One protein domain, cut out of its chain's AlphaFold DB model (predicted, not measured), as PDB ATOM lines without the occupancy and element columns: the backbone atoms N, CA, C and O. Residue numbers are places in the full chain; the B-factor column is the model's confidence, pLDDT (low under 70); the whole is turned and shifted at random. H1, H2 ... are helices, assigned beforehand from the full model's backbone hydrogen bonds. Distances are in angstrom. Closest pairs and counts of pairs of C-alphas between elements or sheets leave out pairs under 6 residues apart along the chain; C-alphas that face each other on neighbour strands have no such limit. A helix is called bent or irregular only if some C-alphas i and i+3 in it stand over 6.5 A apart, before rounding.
ATOM      1  N   GLU A   4     214.603 244.519 213.707       86.94
ATOM      2  CA  GLU A   4     213.706 244.006 212.659       86.94
ATOM      3  C   GLU A   4     214.283 242.824 211.871       86.94
ATOM      4  O   GLU A   4     213.574 241.873 211.556       86.94
ATOM      5  N   ARG A   5     215.594 242.826 211.591       82.88
ATOM      6  CA  ARG A   5     216.241 241.714 210.873       82.88
ATOM      7  C   ARG A   5     216.157 240.404 211.654       82.88
ATOM      8  O   ARG A   5     215.996 239.352 211.046       82.88
ATOM      9  N   ALA A   6     216.260 240.465 212.983       88.25
ATOM     10  CA  ALA A   6     216.082 239.291 213.831       88.25
ATOM     11  C   ALA A   6     214.610 238.851 213.859       88.25
ATOM     12  O   ALA A   6     214.341 237.660 213.752       88.25
ATOM     13  N   TYR A   7     213.670 239.801 213.910       90.94
ATOM     14  CA  TYR A   7     212.235 239.510 213.851       90.94
ATOM     15  C   TYR A   7     211.850 238.744 212.576       90.94
ATOM     16  O   TYR A   7     211.231 237.684 212.656       90.94
ATOM     17  N   TYR A   8     212.277 239.218 211.401       90.50
ATOM     18  CA  TYR A   8     211.983 238.536 210.137       90.50
ATOM     19  C   TYR A   8     212.670 237.174 210.017       90.50
ATOM     20  O   TYR A   8     212.074 236.254 209.467       90.50
ATOM     21  N   ALA A   9     213.884 237.024 210.554       89.81
ATOM     22  CA  ALA A   9     214.564 235.732 210.588       89.81
ATOM     23  C   ALA A   9     213.809 234.712 211.453       89.81
ATOM     24  O   ALA A   9     213.629 233.573 211.038       89.81
ATOM     25  N   VAL A  10     213.323 235.124 212.627       90.00
ATOM     26  CA  VAL A  10     212.515 234.259 213.499       90.00
ATOM     27  C   VAL A  10     211.184 233.914 212.835       90.00
ATOM     28  O   VAL A  10     210.773 232.760 212.864       90.00
ATOM     29  N   ARG A  11     210.525 234.881 212.189       92.00
ATOM     30  CA  ARG A  11     209.281 234.626 211.454       92.00
ATOM     31  C   ARG A  11     209.483 233.622 210.316       92.00
ATOM     32  O   ARG A  11     208.677 232.711 210.187       92.00
ATOM     33  N   ASP A  12     210.537 233.773 209.515       90.94
ATOM     34  CA  ASP A  12     210.873 232.837 208.431       90.94
ATOM     35  C   ASP A  12     211.137 231.430 208.989       90.94
ATOM     36  O   ASP A  12     210.552 230.458 208.513       90.94
ATOM     37  N   LEU A  13     211.904 231.337 210.081       90.00
ATOM     38  CA  LEU A  13     212.166 230.074 210.768       90.00
ATOM     39  C   LEU A  13     210.880 229.392 211.248       90.00
ATOM     40  O   LEU A  13     210.724 228.197 211.036       90.00
ATOM     41  N   LEU A  14     209.962 230.137 211.866       90.25
ATOM     42  CA  LEU A  14     208.694 229.596 212.369       90.25
ATOM     43  C   LEU A  14     207.745 229.162 211.247       90.25
ATOM     44  O   LEU A  14     206.994 228.210 211.424       90.25
ATOM     45  N   VAL A  15     207.760 229.855 210.105       92.12
ATOM     46  CA  VAL A  15     206.904 229.526 208.954       92.12
ATOM     47  C   VAL A  15     207.375 228.253 208.258       92.12
ATOM     48  O   VAL A  15     206.551 227.425 207.879       92.12
ATOM     49  N   TYR A  16     208.686 228.106 208.064       86.62
ATOM     50  CA  TYR A  16     209.241 227.007 207.271       86.62
ATOM     51  C   TYR A  16     209.744 225.827 208.108       86.62
ATOM     52  O   TYR A  16     210.085 224.799 207.523       86.62
ATOM     53  N   ASP A  17     209.844 225.986 209.434       85.12
ATOM     54  CA  ASP A  17     210.479 225.051 210.383       85.12
ATOM     55  C   ASP A  17     211.814 224.493 209.856       85.12
ATOM     56  O   ASP A  17     212.176 223.328 210.012       85.12
ATOM     57  N   ASN A  18     212.540 225.349 209.132       86.69
ATOM     58  CA  ASN A  18     213.737 224.976 208.402       86.69
ATOM     59  C   ASN A  18     214.861 225.979 208.709       86.69
ATOM     60  O   ASN A  18     214.968 227.035 208.064       86.69
ATOM     61  N   PRO A  19     215.714 225.665 209.701       88.06
ATOM     62  CA  PRO A  19     216.829 226.528 210.071       88.06
ATOM     63  C   PRO A  19     217.881 226.660 208.969       88.06
ATOM     64  O   PRO A  19     218.470 227.730 208.835       88.06
ATOM     65  N   GLU A  20     218.073 225.629 208.143       88.56
ATOM     66  CA  GLU A  20     218.995 225.669 207.006       88.56
ATOM     67  C   GLU A  20     218.534 226.695 205.962       88.56
ATOM     68  O   GLU A  20     219.301 227.578 205.575       88.56
ATOM     69  N   HIS A  21     217.258 226.635 205.573       87.75
ATOM     70  CA  HIS A  21     216.649 227.600 204.654       87.75
ATOM     71  C   HIS A  21     216.796 229.034 205.170       87.75
ATOM     72  O   HIS A  21     217.273 229.915 204.452       87.75
ATOM     73  N   THR A  22     216.439 229.260 206.436       90.56
ATOM     74  CA  THR A  22     216.505 230.590 207.053       90.56
ATOM     75  C   THR A  22     217.942 231.123 207.063       90.56
ATOM     76  O   THR A  22     218.190 232.273 206.692       90.56
ATOM     77  N   ALA A  23     218.909 230.283 207.447       90.00
ATOM     78  CA  ALA A  23     220.319 230.653 207.514       90.00
ATOM     79  C   ALA A  23     220.897 230.986 206.131       90.00
ATOM     80  O   ALA A  23     221.476 232.061 205.958       90.00
ATOM     81  N   PHE A  24     220.698 230.127 205.125       91.31
ATOM     82  CA  PHE A  24     221.227 230.379 203.782       91.31
ATOM     83  C   PHE A  24     220.531 231.534 203.072       91.31
ATOM     84  O   PHE A  24     221.186 232.273 202.339       91.31
ATOM     85  N   LYS A  25     219.243 231.776 203.342       87.56
ATOM     86  CA  LYS A  25     218.540 232.973 202.864       87.56
ATOM     87  C   LYS A  25     219.165 234.257 203.413       87.56
ATOM     88  O   LYS A  25     219.316 235.231 202.677       87.56
ATOM     89  N   ILE A  26     219.567 234.260 204.688       90.62
ATOM     90  CA  ILE A  26     220.295 235.387 205.287       90.62
ATOM     91  C   ILE A  26     221.674 235.530 204.640       90.62
ATOM     92  O   ILE A  26     222.016 236.632 204.220       90.62
ATOM     93  N   ILE A  27     222.446 234.445 204.528       90.00
ATOM     94  CA  ILE A  27     223.804 234.467 203.959       90.00
ATOM     95  C   ILE A  27     223.783 234.982 202.514       90.00
ATOM     96  O   ILE A  27     224.482 235.950 202.218       90.00
ATOM     97  N   ASN A  28     222.914 234.432 201.658       88.75
ATOM     98  CA  ASN A  28     222.796 234.812 200.243       88.75
ATOM     99  C   ASN A  28     222.430 236.279 200.020       88.75
ATOM    100  O   ASN A  28     222.735 236.843 198.970       88.75
ATOM    101  N   ARG A  29     221.779 236.918 200.997       86.00
ATOM    102  CA  ARG A  29     221.481 238.350 200.925       86.00
ATOM    103  C   ARG A  29     222.737 239.214 201.064       86.00
ATOM    104  O   ARG A  29     222.757 240.315 200.523       86.00
ATOM    105  N   TYR A  30     223.740 238.760 201.815       87.25
ATOM    106  CA  TYR A  30     224.960 239.536 202.067       87.25
ATOM    107  C   TYR A  30     226.121 239.118 201.177       87.25
ATOM    108  O   TYR A  30     226.919 239.968 200.793       87.25
ATOM    109  N   ILE A  31     226.236 237.827 200.880       89.88
ATOM    110  CA  ILE A  31     227.351 237.265 200.127       89.88
ATOM    111  C   ILE A  31     226.797 236.202 199.188       89.88
ATOM    112  O   ILE A  31     226.068 235.307 199.609       89.88
ATOM    113  N   ARG A  32     227.178 236.294 197.914       91.00
ATOM    114  CA  ARG A  32     226.982 235.241 196.921       91.00
ATOM    115  C   ARG A  32     228.222 235.149 196.046       91.00
ATOM    116  O   ARG A  32     228.785 236.183 195.690       91.00
ATOM    117  N   PHE A  33     228.614 233.934 195.686       93.88
ATOM    118  CA  PHE A  33     229.672 233.710 194.707       93.88
ATOM    119  C   PHE A  33     229.031 233.421 193.354       93.88
ATOM    120  O   PHE A  33     228.063 232.663 193.250       93.88
ATOM    121  N   VAL A  34     229.527 234.100 192.329       94.31
ATOM    122  CA  VAL A  34     228.948 234.134 190.987       94.31
ATOM    123  C   VAL A  34     230.051 233.962 189.956       94.31
ATOM    124  O   VAL A  34     231.185 234.385 190.188       94.31
ATOM    125  N   ASP A  35     229.704 233.372 188.821       94.62
ATOM    126  CA  ASP A  35     230.606 233.229 187.686       94.62
ATOM    127  C   ASP A  35     230.625 234.541 186.892       94.62
ATOM    128  O   ASP A  35     229.577 235.105 186.563       94.62
ATOM    129  N   LYS A  36     231.826 235.053 186.610       93.56
ATOM    130  CA  LYS A  36     232.011 236.318 185.894       93.56
ATOM    131  C   LYS A  36     231.540 236.173 184.448       93.56
ATOM    132  O   LYS A  36     232.096 235.376 183.699       93.56
ATOM    133  N   ASP A  37     230.567 236.989 184.056       94.00
ATOM    134  CA  ASP A  37     230.074 237.085 182.682       94.00
ATOM    135  C   ASP A  37     230.135 238.549 182.233       94.00
ATOM    136  O   ASP A  37     229.270 239.361 182.564       94.00
ATOM    137  N   ASP A  38     231.187 238.903 181.497       93.94
ATOM    138  CA  ASP A  38     231.410 240.280 181.043       93.94
ATOM    139  C   ASP A  38     230.382 240.743 179.996       93.94
ATOM    140  O   ASP A  38     230.287 241.938 179.721       93.94
ATOM    141  N   SER A  39     229.570 239.829 179.447       94.56
ATOM    142  CA  SER A  39     228.470 240.173 178.539       94.56
ATOM    143  C   SER A  39     227.220 240.691 179.264       94.56
ATOM    144  O   SER A  39     226.294 241.183 178.617       94.56
ATOM    145  N   LYS A  40     227.180 240.599 180.602       94.56
ATOM    146  CA  LYS A  40     226.011 240.927 181.427       94.56
ATOM    147  C   LYS A  40     226.358 241.852 182.594       94.56
ATOM    148  O   LYS A  40     227.482 241.827 183.107       94.56
ATOM    149  N   PRO A  41     225.388 242.642 183.089       92.94
ATOM    150  CA  PRO A  41     225.571 243.383 184.328       92.94
ATOM    151  C   PRO A  41     225.804 242.426 185.507       92.94
ATOM    152  O   PRO A  41     225.259 241.325 185.561       92.94
ATOM    153  N   ARG A  42     226.576 242.879 186.506       87.00
ATOM    154  CA  ARG A  42     226.932 242.093 187.708       87.00
ATOM    155  C   ARG A  42     225.730 241.544 188.488       87.00
ATOM    156  O   ARG A  42     225.866 240.561 189.217       87.00
ATOM    157  N   SER A  43     224.566 242.186 188.384       87.88
ATOM    158  CA  SER A  43     223.320 241.707 188.995       87.88
ATOM    159  C   SER A  43     222.879 240.355 188.435       87.88
ATOM    160  O   SER A  43     222.341 239.545 189.195       87.88
ATOM    161  N   ASP A  44     223.192 240.103 187.164       91.00
ATOM    162  CA  ASP A  44     222.673 239.000 186.352       91.00
ATOM    163  C   ASP A  44     223.720 237.897 186.144       91.00
ATOM    164  O   ASP A  44     223.500 236.940 185.399       91.00
ATOM    165  N   TRP A  45     224.875 238.018 186.804       94.62
ATOM    166  CA  TRP A  45     225.882 236.965 186.830       94.62
ATOM    167  C   TRP A  45     225.307 235.699 187.471       94.62
ATOM    168  O   TRP A  45     224.650 235.749 188.518       94.62
ATOM    169  N   LYS A  46     225.556 234.555 186.822       92.94
ATOM    170  CA  LYS A  46     225.059 233.245 187.255       92.94
ATOM    171  C   LYS A  46     225.683 232.879 188.603       92.94
ATOM    172  O   LYS A  46     226.857 233.148 188.839       92.94
ATOM    173  N   LEU A  47     224.903 232.253 189.484       92.12
ATOM    174  CA  LEU A  47     225.425 231.696 190.732       92.12
ATOM    175  C   LEU A  47     226.444 230.596 190.424       92.12
ATOM    176  O   LEU A  47     226.146 229.703 189.629       92.12
ATOM    177  N   ASN A  48     227.601 230.661 191.076       94.50
ATOM    178  CA  ASN A  48     228.627 229.638 190.943       94.50
ATOM    179  C   ASN A  48     228.095 228.280 191.435       94.50
ATOM    180  O   ASN A  48     227.327 228.220 192.400       94.50
ATOM    181  N   GLU A  49     228.496 227.192 190.780       93.12
ATOM    182  CA  GLU A  49     227.965 225.851 191.057       93.12
ATOM    183  C   GLU A  49     228.345 225.322 192.446       93.12
ATOM    184  O   GLU A  49     227.496 224.748 193.129       93.12
ATOM    185  N   GLU A  50     229.565 225.584 192.922       91.88
ATOM    186  CA  GLU A  50     229.994 225.196 194.273       91.88
ATOM    187  C   GLU A  50     229.217 225.973 195.335       91.88
ATOM    188  O   GLU A  50     228.793 225.420 196.354       91.88
ATOM    189  N   TRP A  51     228.959 227.257 195.077       93.12
ATOM    190  CA  TRP A  51     228.138 228.070 195.964       93.12
ATOM    191  C   TRP A  51     226.678 227.626 195.965       93.12
ATOM    192  O   TRP A  51     226.072 227.554 197.031       93.12
ATOM    193  N   ALA A  52     226.125 227.280 194.799       91.50
ATOM    194  CA  ALA A  52     224.790 226.707 194.670       91.50
ATOM    195  C   ALA A  52     224.668 225.410 195.485       91.50
ATOM    196  O   ALA A  52     223.714 225.252 196.249       91.50
ATOM    197  N   TRP A  53     225.657 224.519 195.379       90.25
ATOM    198  CA  TRP A  53     225.726 223.300 196.181       90.25
ATOM    199  C   TRP A  53     225.798 223.615 197.681       90.25
ATOM    200  O   TRP A  53     225.013 223.085 198.469       90.25
ATOM    201  N   PHE A  54     226.667 224.544 198.091       89.06
ATOM    202  CA  PHE A  54     226.827 224.945 199.491       89.06
ATOM    203  C   PHE A  54     225.512 225.424 200.123       89.06
ATOM    204  O   PHE A  54     225.153 224.963 201.208       89.06
ATOM    205  N   ILE A  55     224.747 226.270 199.429       89.00
ATOM    206  CA  ILE A  55     223.474 226.812 199.938       89.00
ATOM    207  C   ILE A  55     222.300 225.823 199.880       89.00
ATOM    208  O   ILE A  55     221.193 226.178 200.282       89.00
ATOM    209  N   GLY A  56     222.530 224.597 199.401       84.19
ATOM    210  CA  GLY A  56     221.547 223.516 199.434       84.19
ATOM    211  C   GLY A  56     220.910 223.157 198.090       84.19
ATOM    212  O   GLY A  56     219.987 222.345 198.084       84.19
TER     213      GLY A  56
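AT A GLANCE: This is residues 4 to 56 of the 135 residues of the protein "Transcriptional regulator, putative" of Enterococcus sp. HSIEG1 (UniProt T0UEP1). Two helices, H1 and H2, meet in a V-shaped hairpin at one end of an elongated model, and a long loop, residues 31 to 48, runs away from them to the other end and folds back to a short third helix, H3. H3 touches neither of the other two helices. The printed part has 53 residues, with three named helices in the order H1, H2, H3 along the chain and no named strand, and its class is all helix. The whole is loose, with a radius of gyration of the C-alphas of 13.6 A, and the C-alphas span 40 by 23 by 13 A along their three main axes.

IN THESE COORDINATES: H1, residues 4 to 16, is the longest helix by residues and measures 18.4 A from first to last C-alpha. It begins at C-alpha 4, at (213.706, 244.006, 212.659). H2, residues 19 to 30, measures 17.3 A and ends at C-alpha 30, at (224.960, 239.536, 202.067). Residues 31 to 48 hold no named element; within them residues 42 to 44 are a helical run too short to bear a name. H3, residues 49 to 54, measures 8.6 A and ends at C-alpha 54, at (226.827, 224.945, 199.491). None of the three helices is bent or irregular.

HOW THE PARTS SIT: H1 and H2 form a helical hairpin, two helices that follow each other in the chain, touch and run opposite ways. Their lines stand at a steep tilt of 40 degrees, and their centres are 10.9 A apart. H1 touches H2 with residues 9 to 13 alone, and the closest C-alphas of the two are those of Leu 13 and Thr 22, 5.7 A apart. H3 is apart from H1 and apart from H2, with no C-alpha within 8 A of either. In H1 and H3 every O i to N i+4 pair is within hydrogen-bond range; in H2 it is 7 of 8.

THE WHOLE: The two C-alphas farthest apart are those of Leu 14, in H1, and Ser 39, in the stretch between H2 and H3, at 40.6 A. The first and last printed C-alphas, of Glu 4 and Gly 56, are 25.6 A apart. The link from H1 to H2 is tight, with 2 residues between them, and the link from H2 to H3 is long, with 18 residues, whose C-alphas lie 7 to 23 A from the mean of all C-alphas. The printed part has no cut. Its mean pLDDT is 90.4, and no printed residue is under 70.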